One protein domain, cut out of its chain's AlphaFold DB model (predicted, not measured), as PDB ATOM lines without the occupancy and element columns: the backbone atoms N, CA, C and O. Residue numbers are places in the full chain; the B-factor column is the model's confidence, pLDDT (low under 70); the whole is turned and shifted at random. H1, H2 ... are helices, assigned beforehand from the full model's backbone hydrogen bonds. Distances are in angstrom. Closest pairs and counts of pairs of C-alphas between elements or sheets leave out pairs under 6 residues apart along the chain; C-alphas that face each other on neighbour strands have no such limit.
ATOM      1  N   GLY A1072     168.107 130.708 254.264       81.38
ATOM      2  CA  GLY A1072     166.940 131.345 253.646       81.38
ATOM      3  C   GLY A1072     166.949 132.882 253.663       81.38
ATOM      4  O   GLY A1072     165.955 133.499 253.281       81.38
ATOM      5  N   ASP A1073     168.034 133.537 254.098       84.12
ATOM      6  CA  ASP A1073     168.117 135.002 254.160       84.12
ATOM      7  C   ASP A1073     168.870 135.603 252.955       84.12
ATOM      8  O   ASP A1073     170.083 135.411 252.828       84.12
ATOM      9  N   PRO A1074     168.204 136.373 252.068       84.19
ATOM     10  CA  PRO A1074     168.850 136.980 250.904       84.19
ATOM     11  C   PRO A1074     169.645 138.258 251.234       84.19
ATOM     12  O   PRO A1074     170.280 138.834 250.347       84.19
ATOM     13  N   GLY A1075     169.619 138.737 252.485       83.00
ATOM     14  CA  GLY A1075     170.257 139.988 252.915       83.00
ATOM     15  C   GLY A1075     171.743 140.119 252.538       83.00
ATOM     16  O   GLY A1075     172.096 141.088 251.857       83.00
ATOM     17  N   PRO A1076     172.613 139.160 252.907       85.38
ATOM     18  CA  PRO A1076     174.046 139.210 252.601       85.38
ATOM     19  C   PRO A1076     174.350 139.207 251.094       85.38
ATOM     20  O   PRO A1076     175.245 139.922 250.634       85.38
ATOM     21  N   LEU A1077     173.571 138.453 250.311       85.81
ATOM     22  CA  LEU A1077     173.692 138.386 248.854       85.81
ATOM     23  C   LEU A1077     173.338 139.734 248.209       85.81
ATOM     24  O   LEU A1077     174.125 140.282 247.434       85.81
ATOM     25  N   CYS A1078     172.177 140.296 248.555       84.25
ATOM     26  CA  CYS A1078     171.722 141.584 248.031       84.25
ATOM     27  C   CYS A1078     172.633 142.736 248.478       84.25
ATOM     28  O   CYS A1078     172.952 143.602 247.664       84.25
ATOM     29  N   GLY A1079     173.128 142.716 249.721       84.19
ATOM     30  CA  GLY A1079     174.114 143.680 250.219       84.19
ATOM     31  C   GLY A1079     175.435 143.627 249.446       84.19
ATOM     32  O   GLY A1079     175.997 144.667 249.097       84.19
ATOM     33  N   ARG A1080     175.905 142.423 249.082       85.25
ATOM     34  CA  ARG A1080     177.096 142.266 248.235       85.25
ATOM     35  C   ARG A1080     176.861 142.791 246.822       85.25
ATOM     36  O   ARG A1080     177.697 143.543 246.327       85.25
ATOM     37  N   LEU A1081     175.743 142.437 246.187       82.62
ATOM     38  CA  LEU A1081     175.383 142.936 244.853       82.62
ATOM     39  C   LEU A1081     175.258 144.465 244.830       82.62
ATOM     40  O   LEU A1081     175.731 145.098 243.889       82.62
ATOM     41  N   ALA A1082     174.701 145.056 245.891       82.75
ATOM     42  CA  ALA A1082     174.601 146.502 246.064       82.75
ATOM     43  C   ALA A1082     175.972 147.195 246.184       82.75
ATOM     44  O   ALA A1082     176.140 148.329 245.729       82.75
ATOM     45  N   GLY A1083     176.955 146.511 246.778       83.12
ATOM     46  CA  GLY A1083     178.323 147.006 246.945       83.12
ATOM     47  C   GLY A1083     179.218 146.873 245.705       83.12
ATOM     48  O   GLY A1083     180.255 147.536 245.635       83.12
ATOM     49  N   LEU A1084     178.851 146.046 244.720       84.38
ATOM     50  CA  LEU A1084     179.651 145.823 243.510       84.38
ATOM     51  C   LEU A1084     179.459 146.939 242.466       84.38
ATOM     52  O   LEU A1084     178.378 147.500 242.288       84.38
ATOM     53  N   ALA A1085     180.520 147.246 241.711       83.44
ATOM     54  CA  ALA A1085     180.411 148.102 240.530       83.44
ATOM     55  C   ALA A1085     179.605 147.392 239.421       83.44
ATOM     56  O   ALA A1085     179.735 146.175 239.293       83.44
ATOM     57  N   PRO A1086     178.860 148.103 238.547       84.31
ATOM     58  CA  PRO A1086     177.986 147.469 237.550       84.31
ATOM     59  C   PRO A1086     178.686 146.452 236.638       84.31
ATOM     60  O   PRO A1086     178.113 145.416 236.330       84.31
ATOM     61  N   ALA A1087     179.944 146.698 236.253       82.69
ATOM     62  CA  ALA A1087     180.725 145.757 235.448       82.69
ATOM     63  C   ALA A1087     181.168 144.505 236.220       82.69
ATOM     64  O   ALA A1087     181.212 143.424 235.642       82.69
ATOM     65  N   ALA A1088     181.487 144.652 237.509       83.25
ATOM     66  CA  ALA A1088     181.841 143.534 238.378       83.25
ATOM     67  C   ALA A1088     180.600 142.725 238.769       83.25
ATOM     68  O   ALA A1088     180.671 141.507 238.817       83.25
ATOM     69  N   ALA A1089     179.461 143.387 238.993       82.69
ATOM     70  CA  ALA A1089     178.174 142.734 239.192       82.69
ATOM     71  C   ALA A1089     177.751 141.963 237.930       82.69
ATOM     72  O   ALA A1089     177.439 140.787 238.028       82.69
ATOM     73  N   ASP A1090     177.818 142.565 236.739       83.00
ATOM     74  CA  ASP A1090     177.546 141.868 235.471       83.00
ATOM     75  C   ASP A1090     178.462 140.648 235.283       83.00
ATOM     76  O   ASP A1090     177.975 139.562 234.988       83.00
ATOM     77  N   LEU A1091     179.768 140.788 235.537       82.75
ATOM     78  CA  LEU A1091     180.725 139.682 235.427       82.75
ATOM     79  C   LEU A1091     180.484 138.584 236.472       82.75
ATOM     80  O   LEU A1091     180.485 137.411 236.118       82.75
ATOM     81  N   ALA A1092     180.235 138.953 237.729       82.00
ATOM     82  CA  ALA A1092     179.971 138.006 238.807       82.00
ATOM     83  C   ALA A1092     178.664 137.243 238.576       82.00
ATOM     84  O   ALA A1092     178.582 136.059 238.879       82.00
ATOM     85  N   ILE A1093     177.653 137.897 237.993       81.31
ATOM     86  CA  ILE A1093     176.400 137.220 237.690       81.31
ATOM     87  C   ILE A1093     176.480 136.402 236.387       81.31
ATOM     88  O   ILE A1093     175.853 135.351 236.292       81.31
ATOM     89  N   ARG A1094     177.266 136.832 235.386       81.31
ATOM     90  CA  ARG A1094     177.580 136.014 234.192       81.31
ATOM     91  C   ARG A1094     178.454 134.802 234.525       81.31
ATOM     92  O   ARG A1094     178.417 133.832 233.780       81.31
ATOM     93  N   GLY A1095     179.235 134.880 235.602       80.25
ATOM     94  CA  GLY A1095     180.111 133.816 236.086       80.25
ATOM     95  C   GLY A1095     179.427 132.746 236.939       80.25
ATOM     96  O   GLY A1095     180.115 131.832 237.371       80.25
ATOM     97  N   LEU A1096     178.113 132.842 237.189       80.56
ATOM     98  CA  LEU A1096     177.363 131.796 237.895       80.56
ATOM     99  C   LEU A1096     177.297 130.524 237.045       80.56
ATOM    100  O   LEU A1096     176.892 130.583 235.880       80.56
ATOM    101  N   ASP A1097     177.652 129.381 237.632       76.88
ATOM    102  CA  ASP A1097     177.661 128.108 236.914       76.88
ATOM    103  C   ASP A1097     176.231 127.526 236.819       76.88
ATOM    104  O   ASP A1097     175.589 127.265 237.842       76.88
ATOM    105  N   PRO A1098     175.684 127.313 235.605       69.44
ATOM    106  CA  PRO A1098     174.367 126.706 235.438       69.44
ATOM    107  C   PRO A1098     174.324 125.214 235.811       69.44
ATOM    108  O   PRO A1098     173.236 124.727 236.121       69.44
ATOM    109  N   ALA A1099     175.452 124.495 235.790       65.75
ATOM    110  CA  ALA A1099     175.533 123.041 235.972       65.75
ATOM    111  C   ALA A1099     176.143 122.604 237.316       65.75
ATOM    112  O   ALA A1099     176.008 121.433 237.682       65.75
ATOM    113  N   ALA A1100     176.771 123.513 238.067       59.75
ATOM    114  CA  ALA A1100     177.254 123.222 239.413       59.75
ATOM    115  C   ALA A1100     176.072 122.962 240.360       59.75
ATOM    116  O   ALA A1100     175.437 123.886 240.872       59.75
ATOM    117  N   ALA A1101     175.778 121.685 240.609       54.94
ATOM    118  CA  ALA A1101     175.025 121.289 241.787       54.94
ATOM    119  C   ALA A1101     175.876 121.650 243.010       54.94
ATOM    120  O   ALA A1101     177.020 121.197 243.123       54.94
ATOM    121  N   ALA A1102     175.345 122.478 243.914       51.06
ATOM    122  CA  ALA A1102     175.996 122.726 245.192       51.06
ATOM    123  C   ALA A1102     176.308 121.365 245.837       51.06
ATOM    124  O   ALA A1102     175.415 120.536 245.997       51.06
ATOM    125  N   ALA A1103     177.585 121.109 246.129       47.91
ATOM    126  CA  ALA A1103     178.067 119.838 246.655       47.91
ATOM    127  C   ALA A1103     177.499 119.563 248.063       47.91
ATOM    128  O   ALA A1103     178.166 119.813 249.061       47.91
ATOM    129  N   ALA A1104     176.251 119.087 248.126       42.59
ATOM    130  CA  ALA A1104     175.597 118.440 249.260       42.59
ATOM    131  C   ALA A1104     174.249 117.827 248.808       42.59
ATOM    132  O   ALA A1104     173.228 118.507 248.761       42.59
ATOM    133  N   GLY A1105     174.245 116.521 248.517       46.88
ATOM    134  CA  GLY A1105     173.038 115.681 248.478       46.88
ATOM    135  C   GLY A1105     172.327 115.508 247.118       46.88
ATOM    136  O   GLY A1105     172.390 116.385 246.251       46.88
ATOM    137  N   PRO A1106     171.635 114.366 246.909       38.84
ATOM    138  CA  PRO A1106     170.907 114.068 245.679       38.84
ATOM    139  C   PRO A1106     169.651 114.951 245.611       38.84
ATOM    140  O   PRO A1106     168.642 114.669 246.248       38.84
ATOM    141  N   GLY A1107     169.756 116.064 244.882       53.66
ATOM    142  CA  GLY A1107     168.716 117.097 244.777       53.66
ATOM    143  C   GLY A1107     169.229 118.545 244.781       53.66
ATOM    144  O   GLY A1107     168.418 119.461 244.680       53.66
ATOM    145  N   GLY A1108     170.545 118.772 244.897       56.78
ATOM    146  CA  GLY A1108     171.140 120.112 244.976       56.78
ATOM    147  C   GLY A1108     170.765 121.034 243.808       56.78
ATOM    148  O   GLY A1108     171.068 120.746 242.649       56.78
ATOM    149  N   ALA A1109     170.121 122.159 244.124       62.84
ATOM    150  CA  ALA A1109     169.786 123.202 243.162       62.84
ATOM    151  C   ALA A1109     171.055 123.855 242.576       62.84
ATOM    152  O   ALA A1109     172.054 124.046 243.270       62.84
ATOM    153  N   SER A1110     170.997 124.206 241.288       75.56
ATOM    154  CA  SER A1110     172.029 124.984 240.585       75.56
ATOM    155  C   SER A1110     172.226 126.360 241.240       75.56
ATOM    156  O   SER A1110     171.261 126.956 241.726       75.56
ATOM    157  N   GLU A1111     173.442 126.916 241.207       78.56
ATOM    158  CA  GLU A1111     173.724 128.273 241.714       78.56
ATOM    159  C   GLU A1111     172.816 129.341 241.083       78.56
ATOM    160  O   GLU A1111     172.418 130.304 241.741       78.56
ATOM    161  N   LEU A1112     172.431 129.150 239.816       79.44
ATOM    162  CA  LEU A1112     171.521 130.047 239.106       79.44
ATOM    163  C   LEU A1112     170.088 129.951 239.659       79.44
ATOM    164  O   LEU A1112     169.401 130.968 239.744       79.44
ATOM    165  N   VAL A1113     169.654 128.761 240.086       81.56
ATOM    166  CA  VAL A1113     168.358 128.551 240.757       81.56
ATOM    167  C   VAL A1113     168.368 129.227 242.128       81.56
ATOM    168  O   VAL A1113     167.512 130.066 242.382       81.56
ATOM    169  N   LEU A1114     169.405 128.993 242.942       83.94
ATOM    170  CA  LEU A1114     169.563 129.636 244.256       83.94
ATOM    171  C   LEU A1114     169.604 131.167 244.164       83.94
ATOM    172  O   LEU A1114     169.078 131.863 245.030       83.94
ATOM    173  N   PHE A1115     170.206 131.712 243.103       86.38
ATOM    174  CA  PHE A1115     170.221 133.151 242.850       86.38
ATOM    175  C   PHE A1115     168.821 133.698 242.531       86.38
ATOM    176  O   PHE A1115     168.447 134.761 243.028       86.38
ATOM    177  N   VAL A1116     168.035 132.981 241.718       86.88
ATOM    178  CA  VAL A1116     166.641 133.350 241.416       86.88
ATOM    179  C   VAL A1116     165.769 133.240 242.665       86.88
ATOM    180  O   VAL A1116     164.979 134.149 242.926       86.88
ATOM    181  N   ASP A1117     165.951 132.204 243.477       87.00
ATOM    182  CA  ASP A1117     165.202 132.002 244.720       87.00
ATOM    183  C   ASP A1117     165.518 133.099 245.745       87.00
ATOM    184  O   ASP A1117     164.606 133.679 246.334       87.00
ATOM    185  N   ALA A1118     166.788 133.495 245.879       87.56
ATOM    186  CA  ALA A1118     167.189 134.596 246.753       87.56
ATOM    187  C   ALA A1118     166.582 135.945 246.328       87.56
ATOM    188  O   ALA A1118     166.125 136.729 247.166       87.56
ATOM    189  N   LEU A1119     166.529 136.225 245.023       89.38
ATOM    190  CA  LEU A1119     165.869 137.425 244.500       89.38
ATOM    191  C   LEU A1119     164.342 137.365 244.648       89.38
ATOM    192  O   LEU A1119     163.712 138.395 244.891       89.38
ATOM    193  N   THR A1120     163.753 136.175 244.540       89.81
ATOM    194  CA  THR A1120     162.322 135.939 244.781       89.81
ATOM    195  C   THR A1120     161.970 136.195 246.240       89.81
ATOM    196  O   THR A1120     161.003 136.895 246.526       89.81
ATOM    197  N   GLU A1121     162.796 135.719 247.165       89.19
ATOM    198  CA  GLU A1121     162.621 135.949 248.596       89.19
ATOM    199  C   GLU A1121     162.802 137.429 248.961       89.19
ATOM    200  O   GLU A1121     162.019 137.993 249.728       89.19
ATOM    201  N   ARG A1122     163.762 138.126 248.335       88.94
ATOM    202  CA  ARG A1122     163.912 139.582 248.506       88.94
ATOM    203  C   ARG A1122     162.677 140.350 248.023       88.94
ATOM    204  O   ARG A1122     162.273 141.323 248.664       88.94
ATOM    205  N   LEU A1123     162.061 139.889 246.934       89.31
ATOM    206  CA  LEU A1123     160.834 140.456 246.380       89.31
ATOM    207  C   LEU A1123     159.603 140.169 247.257       89.31
ATOM    208  O   LEU A1123     158.784 141.068 247.441       89.31
ATOM    209  N   ARG A1124     159.500 138.971 247.854       89.12
ATOM    210  CA  ARG A1124     158.458 138.624 248.845       89.12
ATOM    211  C   ARG A1124     158.537 139.519 250.079       89.12
ATOM    212  O   ARG A1124     157.512 139.998 250.548       89.12
ATOM    213  N   ARG A1125     159.756 139.826 250.534       88.62
ATOM    214  CA  ARG A1125     160.022 140.802 251.607       88.62
ATOM    215  C   ARG A1125     159.844 142.262 251.173       88.62
ATOM    216  O   ARG A1125     160.078 143.164 251.973       88.62
ATOM    217  N   ARG A1126     159.456 142.510 249.913       89.69
ATOM    218  CA  ARG A1126     159.145 143.833 249.353       89.69
ATOM    219  C   ARG A1126     160.290 144.851 249.476       89.69
ATOM    220  O   ARG A1126     160.044 146.049 249.556       89.69
ATOM    221  N   ARG A1127     161.549 144.396 249.427       87.44
ATOM    222  CA  ARG A1127     162.743 145.264 249.472       87.44
ATOM    223  C   ARG A1127     163.481 145.307 248.139       87.44
ATOM    224  O   ARG A1127     163.506 144.323 247.406       87.44
ATOM    225  N   ASP A1128     164.144 146.431 247.868       87.62
ATOM    226  CA  ASP A1128     165.040 146.633 246.718       87.62
ATOM    227  C   ASP A1128     164.407 146.274 245.359       87.62
ATOM    228  O   ASP A1128     165.049 145.664 244.495       87.62
ATOM    229  N   TYR A1129     163.133 146.635 245.162       88.81
ATOM    230  CA  TYR A1129     162.321 146.194 244.019       88.81
ATOM    231  C   TYR A1129     162.999 146.422 242.654       88.81
ATOM    232  O   TYR A1129     163.004 145.551 241.781       88.81
ATOM    233  N   GLU A1130     163.614 147.585 242.449       87.25
ATOM    234  CA  GLU A1130     164.267 147.955 241.197       87.25
ATOM    235  C   GLU A1130     165.628 147.284 240.989       87.25
ATOM    236  O   GLU A1130     165.982 146.989 239.846       87.25
ATOM    237  N   LEU A1131     166.366 146.987 242.064       85.62
ATOM    238  CA  LEU A1131     167.607 146.216 241.982       85.62
ATOM    239  C   LEU A1131     167.299 144.767 241.611       85.62
ATOM    240  O   LEU A1131     167.937 144.223 240.709       85.62
ATOM    241  N   VAL A1132     166.301 144.165 242.267       87.94
ATOM    242  CA  VAL A1132     165.823 142.807 241.973       87.94
ATOM    243  C   VAL A1132     165.367 142.722 240.517       87.94
ATOM    244  O   VAL A1132     165.824 141.860 239.763       87.94
ATOM    245  N   ARG A1133     164.546 143.682 240.075       85.75
ATOM    246  CA  ARG A1133     164.098 143.774 238.681       85.75
ATOM    247  C   ARG A1133     165.258 143.990 237.704       85.75
ATOM    248  O   ARG A1133     165.262 143.388 236.633       85.75
ATOM    249  N   GLY A1134     166.232 144.831 238.053       81.69
ATOM    250  CA  GLY A1134     167.420 145.100 237.241       81.69
ATOM    251  C   GLY A1134     168.330 143.878 237.092       81.69
ATOM    252  O   GLY A1134     168.801 143.605 235.992       81.69
ATOM    253  N   CYS A1135     168.517 143.099 238.160       81.50
ATOM    254  CA  CYS A1135     169.296 141.857 238.135       81.50
ATOM    255  C   CYS A1135     168.611 140.746 237.326       81.50
ATOM    256  O   CYS A1135     169.293 139.931 236.705       81.50
ATOM    257  N   MET A1136     167.274 140.721 237.310       83.38
ATOM    258  CA  MET A1136     166.477 139.745 236.554       83.38
ATOM    259  C   MET A1136     166.242 140.134 235.085       83.38
ATOM    260  O   MET A1136     165.772 139.313 234.293       83.38
ATOM    261  N   ALA A1137     166.575 141.363 234.681       73.50
ATOM    262  CA  ALA A1137     166.369 141.836 233.316       73.50
ATOM    263  C   ALA A1137     167.243 141.059 232.306       73.50
ATOM    264  O   ALA A1137     168.469 141.096 232.366       73.50
ATOM    265  N   GLY A1138     166.608 140.374 231.345       59.88
ATOM    266  CA  GLY A1138     167.287 139.744 230.201       59.88
ATOM    267  C   GLY A1138     167.624 138.250 230.323       59.88
ATOM    268  O   GLY A1138     168.277 137.722 229.427       59.88
ATOM    269  N   ARG A1139     167.169 137.535 231.365       63.19
ATOM    270  CA  ARG A1139     167.512 136.111 231.594       63.19
ATOM    271  C   ARG A1139     166.290 135.197 231.459       63.19
ATOM    272  O   ARG A1139     165.252 135.472 232.049       63.19
ATOM    273  N   ARG A1140     166.382 134.137 230.639       55.44
ATOM    274  CA  ARG A1140     165.220 133.326 230.188       55.44
ATOM    275  C   ARG A1140     165.364 131.802 230.354       55.44
ATOM    276  O   ARG A1140     164.500 131.069 229.883       55.44
ATOM    277  N   THR A1141     166.428 131.305 230.982       54.56
ATOM    278  CA  THR A1141     166.865 129.903 230.818       54.56
ATOM    279  C   THR A1141     166.363 128.885 231.859       54.56
ATOM    280  O   THR A1141     166.607 127.702 231.663       54.56
ATOM    281  N   LEU A1142     165.601 129.263 232.900       60.16
ATOM    282  CA  LEU A1142     165.138 128.327 233.953       60.16
ATOM    283  C   LEU A1142     163.606 128.289 234.114       60.16
ATOM    284  O   LEU A1142     163.040 129.138 234.784       60.16
ATOM    285  N   ARG A1143     162.897 127.307 233.542       61.12
ATOM    286  CA  ARG A1143     161.414 127.337 233.475       61.12
ATOM    287  C   ARG A1143     160.666 127.187 234.814       61.12
ATOM    288  O   ARG A1143     159.584 127.751 234.915       61.12
ATOM    289  N   VAL A1144     161.205 126.469 235.807       63.56
ATOM    290  CA  VAL A1144     160.486 126.163 237.068       63.56
ATOM    291  C   VAL A1144     160.636 127.281 238.112       63.56
ATOM    292  O   VAL A1144     159.636 127.887 238.477       63.56
ATOM    293  N   ALA A1145     161.862 127.653 238.506       66.50
ATOM    294  CA  ALA A1145     162.112 128.752 239.457       66.50
ATOM    295  C   ALA A1145     161.650 130.132 238.931       66.50
ATOM    296  O   ALA A1145     161.211 130.996 239.689       66.50
ATOM    297  N   LEU A1146     161.659 130.336 237.604       76.88
ATOM    298  CA  LEU A1146     161.067 131.537 236.998       76.88
ATOM    299  C   LEU A1146     159.536 131.572 237.103       76.88
ATOM    300  O   LEU A1146     158.972 132.649 236.930       76.88
ATOM    301  N   GLY A1147     158.867 130.439 237.338       82.31
ATOM    302  CA  GLY A1147     157.422 130.380 237.553       82.31
ATOM    303  C   GLY A1147     157.029 131.105 238.838       82.31
ATOM    304  O   GLY A1147     156.253 132.057 238.785       82.31
ATOM    305  N   GLU A1148     157.647 130.733 239.963       83.44
ATOM    306  CA  GLU A1148     157.396 131.369 241.264       83.44
ATOM    307  C   GLU A1148     157.762 132.853 241.272       83.44
ATOM    308  O   GLU A1148     156.957 133.694 241.680       83.44
ATOM    309  N   TRP A1149     158.950 133.198 240.765       86.94
ATOM    310  CA  TRP A1149     159.367 134.594 240.660       86.94
ATOM    311  C   TRP A1149     158.384 135.420 239.822       86.94
ATOM    312  O   TRP A1149     158.057 136.552 240.181       86.94
ATOM    313  N   ARG A1150     157.891 134.865 238.704       86.44
ATOM    314  CA  ARG A1150     156.958 135.555 237.805       86.44
ATOM    315  C   ARG A1150     155.616 135.821 238.475       86.44
ATOM    316  O   ARG A1150     155.085 136.905 238.256       86.44
ATOM    317  N   GLU A1151     155.089 134.897 239.273       88.69
ATOM    318  CA  GLU A1151     153.841 135.112 240.017       88.69
ATOM    319  C   GLU A1151     153.992 136.239 241.048       88.69
ATOM    320  O   GLU A1151     153.209 137.193 241.040       88.69
ATOM    321  N   VAL A1152     155.059 136.213 241.859       88.38
ATOM    322  CA  VAL A1152     155.340 137.272 242.852       88.38
ATOM    323  C   VAL A1152     155.566 138.625 242.162       88.38
ATOM    324  O   VAL A1152     154.993 139.643 242.556       88.38
ATOM    325  N   GLN A1153     156.347 138.645 241.079       88.81
ATOM    326  CA  GLN A1153     156.617 139.850 240.298       88.81
ATOM    327  C   GLN A1153     155.366 140.394 239.610       88.81
ATOM    328  O   GLN A1153     155.207 141.611 239.539       88.81
ATOM    329  N   LYS A1154     154.484 139.535 239.091       89.25
ATOM    330  CA  LYS A1154     153.226 139.948 238.462       89.25
ATOM    331  C   LYS A1154     152.282 140.561 239.495       89.25
ATOM    332  O   LYS A1154     151.751 141.637 239.237       89.25
ATOM    333  N   GLY A1155     152.148 139.942 240.670       89.12
ATOM    334  CA  GLY A1155     151.341 140.472 241.771       89.12
ATOM    335  C   GLY A1155     151.778 141.877 242.199       89.12
ATOM    336  O   GLY A1155     150.966 142.806 242.212       89.12
ATOM    337  N   GLU A1156     153.072 142.075 242.471       87.81
ATOM    338  CA  GLU A1156     153.584 143.398 242.861       87.81
ATOM    339  C   GLU A1156     153.581 144.405 241.699       87.81
ATOM    340  O   GLU A1156     153.266 145.580 241.901       87.81
ATOM    341  N   ALA A1157     153.871 143.975 240.466       88.19
ATOM    342  CA  ALA A1157     153.844 144.855 239.298       88.19
ATOM    343  C   ALA A1157     152.430 145.334 238.949       88.19
ATOM    344  O   ALA A1157     152.274 146.491 238.565       88.19
ATOM    345  N   GLU A1158     151.401 144.494 239.090       91.06
ATOM    346  CA  GLU A1158     150.008 144.907 238.899       91.06
ATOM    347  C   GLU A1158     149.558 145.873 239.993       91.06
ATOM    348  O   GLU A1158     148.959 146.905 239.690       91.06
ATOM    349  N   ARG A1159     149.891 145.585 241.258       88.56
ATOM    350  CA  ARG A1159     149.588 146.468 242.391       88.56
ATOM    351  C   ARG A1159     150.214 147.851 242.202       88.56
ATOM    352  O   ARG A1159     149.510 148.860 242.254       88.56
ATOM    353  N   LEU A1160     151.521 147.902 241.938       89.88
ATOM    354  CA  LEU A1160     152.247 149.156 241.718       89.88
ATOM    355  C   LEU A1160     151.841 149.833 240.408       89.88
ATOM    356  O   LEU A1160     151.722 151.052 240.362       89.88
ATOM    357  N   GLY A1161     151.590 149.059 239.353       90.81
ATOM    358  CA  GLY A1161     151.153 149.559 238.053       90.81
ATOM    359  C   GLY A1161     149.783 150.227 238.111       90.81
ATOM    360  O   GLY A1161     149.621 151.309 237.550       90.81
ATOM    361  N   ARG A1162     148.818 149.649 238.842       92.81
ATOM    362  CA  ARG A1162     147.510 150.277 239.092       92.81
ATOM    363  C   ARG A1162     147.657 151.561 239.895       92.81
ATOM    364  O   ARG A1162     147.053 152.560 239.524       92.81
ATOM    365  N   LEU A1163     148.480 151.557 240.945       92.31
ATOM    366  CA  LEU A1163     148.705 152.743 241.773       92.31
ATOM    367  C   LEU A1163     149.358 153.878 240.973       92.31
ATOM    368  O   LEU A1163     148.832 154.987 240.933       92.31
ATOM    369  N   VAL A1164     150.472 153.603 240.288       93.44
ATOM    370  CA  VAL A1164     151.186 154.599 239.471       93.44
ATOM    371  C   VAL A1164     150.339 155.042 238.278       93.44
ATOM    372  O   VAL A1164     150.339 156.224 237.949       93.44
ATOM    373  N   GLY A1165     149.591 154.130 237.654       94.12
ATOM    374  CA  GLY A1165     148.668 154.440 236.564       94.12
ATOM    375  C   GLY A1165     147.507 155.327 237.012       94.12
ATOM    376  O   GLY A1165     147.213 156.316 236.348       94.12
ATOM    377  N   PHE A1166     146.904 155.033 238.168       95.44
ATOM    378  CA  PHE A1166     145.868 155.868 238.773       95.44
ATOM    379  C   PHE A1166     146.416 157.248 239.144       95.44
ATOM    380  O   PHE A1166     145.896 158.250 238.668       95.44
ATOM    381  N   CYS A1167     147.502 157.324 239.923       95.56
ATOM    382  CA  CYS A1167     148.105 158.600 240.310       95.56
ATOM    383  C   CYS A1167     148.561 159.407 239.087       95.56
ATOM    384  O   CYS A1167     148.322 160.607 239.031       95.56
ATOM    385  N   GLY A1168     149.185 158.763 238.097       95.38
ATOM    386  CA  GLY A1168     149.640 159.408 236.866       95.38
ATOM    387  C   GLY A1168     148.485 159.903 235.997       95.38
ATOM    388  O   GLY A1168     148.528 161.036 235.523       95.38
ATOM    389  N   GLY A1169     147.436 159.094 235.835       94.88
ATOM    390  CA  GLY A1169     146.233 159.461 235.091       94.88
ATOM    391  C   GLY A1169     145.455 160.589 235.763       94.88
ATOM    392  O   GLY A1169     145.120 161.571 235.109       94.88
ATOM    393  N   VAL A1170     145.240 160.502 237.079       94.75
ATOM    394  CA  VAL A1170     144.538 161.530 237.861       94.75
ATOM    395  C   VAL A1170     145.346 162.822 237.929       94.75
ATOM    396  O   VAL A1170     144.789 163.881 237.676       94.75
ATOM    397  N   LEU A1171     146.656 162.778 238.204       94.88
ATOM    398  CA  LEU A1171     147.496 163.983 238.181       94.88
ATOM    399  C   LEU A1171     147.570 164.596 236.782       94.88
ATOM    400  O   LEU A1171     147.579 165.819 236.663       94.88
ATOM    401  N   GLY A1172     147.621 163.768 235.735       95.25
ATOM    402  CA  GLY A1172     147.564 164.220 234.346       95.25
ATOM    403  C   GLY A1172     146.241 164.912 234.023       95.25
ATOM    404  O   GLY A1172     146.248 165.986 233.433       95.25
ATOM    405  N   TRP A1173     145.124 164.345 234.481       93.69
ATOM    406  CA  TRP A1173     143.797 164.936 234.334       93.69
ATOM    407  C   TRP A1173     143.651 166.238 235.134       93.69
ATOM    408  O   TRP A1173     143.273 167.245 234.553       93.69
ATOM    409  N   ILE A1174     144.042 166.271 236.417       95.06
ATOM    410  CA  ILE A1174     143.996 167.484 237.258       95.06
ATOM    411  C   ILE A1174     144.854 168.598 236.651       95.06
ATOM    412  O   ILE A1174     144.426 169.744 236.605       95.06
ATOM    413  N   ARG A1175     146.059 168.275 236.161       93.19
ATOM    414  CA  ARG A1175     146.945 169.259 235.518       93.19
ATOM    415  C   ARG A1175     146.462 169.719 234.144       93.19
ATOM    416  O   ARG A1175     146.921 170.761 233.703       93.19
ATOM    417  N   GLY A1176     145.636 168.929 233.460       90.12
ATOM    418  CA  GLY A1176     145.050 169.288 232.165       90.12
ATOM    419  C   GLY A1176     143.666 169.940 232.263       90.12
ATOM    420  O   GLY A1176     143.198 170.489 231.271       90.12
ATOM    421  N   ALA A1177     143.005 169.844 233.420       78.81
ATOM    422  CA  ALA A1177     141.688 170.422 233.690       78.81
ATOM    423  C   ALA A1177     141.746 171.820 234.342       78.81
ATOM    424  O   ALA A1177     140.725 172.507 234.371       78.81
ATOM    425  N   VAL A1178     142.914 172.228 234.860       54.56
ATOM    426  CA  VAL A1178     143.262 173.616 235.231       54.56
ATOM    427  C   VAL A1178     143.971 174.263 234.053       54.56
ATOM    428  O   VAL A1178     143.664 175.441 233.766       54.56
TER     429      VAL A1178
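What this domain is: This is residues 1072 to 1178 of the 1178 residues of the protein "Utp21 specific WD40 associated putative domain-containing protein" of Lineolata rhizophorae (UniProt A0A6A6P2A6). A long helix, H5, reaches out as an arm from a small head of four shorter helices. In the head, H3 and H4 make a hairpin, the first part of H5 packs on H3, and H1 and H2 make a V to one side; residues 1158 to 1178 stick out. The printed part has 107 residues, with five named helices in the order H1 to H5 and no named strand: all helix. It is loose, with a radius of gyration of the C-alphas of 17.6 A, and spans 65 by 29 by 24 A, the arm making the length.

Where its parts are: Find C-alpha 1145 at (162.112, 128.752, 239.457); from there H5 runs 46.8 A to C-alpha 1177 at (141.688, 170.422, 233.690). Look earlier for H3, residues 1111 to 1124, 19.8 A long, and H4, residues 1129 to 1136, 10.7 A. H1, residues 1075 to 1083, begins at C-alpha 1075 (170.257, 139.988, 252.915) and is 12.2 A long; H2, residues 1086 to 1094, is 11.9 A.

How they stand to each other: With residues 1145 to 1153 alone, H5 touches H3, the closest C-alphas being those of Thr 1120 and Trp 1149, 5.2 A apart; they run the same way at a steep tilt of 41 degrees. H3 and H4 are a helical hairpin: they touch, closest at the C-alphas of Leu 1119 and Val 1132, 5.9 A, and run opposite ways at a shallow tilt of 18 degrees. H4 and H5 are near each other, as are H1 and H4. H1 is close to H3 but not clearly touching, with C-alphas 1075 and 1122 closest at 7.7 A, about perpendicular at 81 degrees. H1 and H2 are also close but not clearly touching, with C-alphas 1081 and 1089 closest at 6.3 A. H2 is apart from H3 and H5, and only just apart from H4, at 8.5 A. In H1, H2, H3, H4 and H5 every O i to N i+4 pair is within hydrogen-bond range.

The domain as a whole: Look at Pro 1106 and Val 1178 for the two C-alphas farthest apart, 66.5 A. The printed part has no cut, and the link from H2 to H3, 16 residues, is long. The pLDDT is under 70 at residues 1098 to 1109, 1138 to 1145 and 1178.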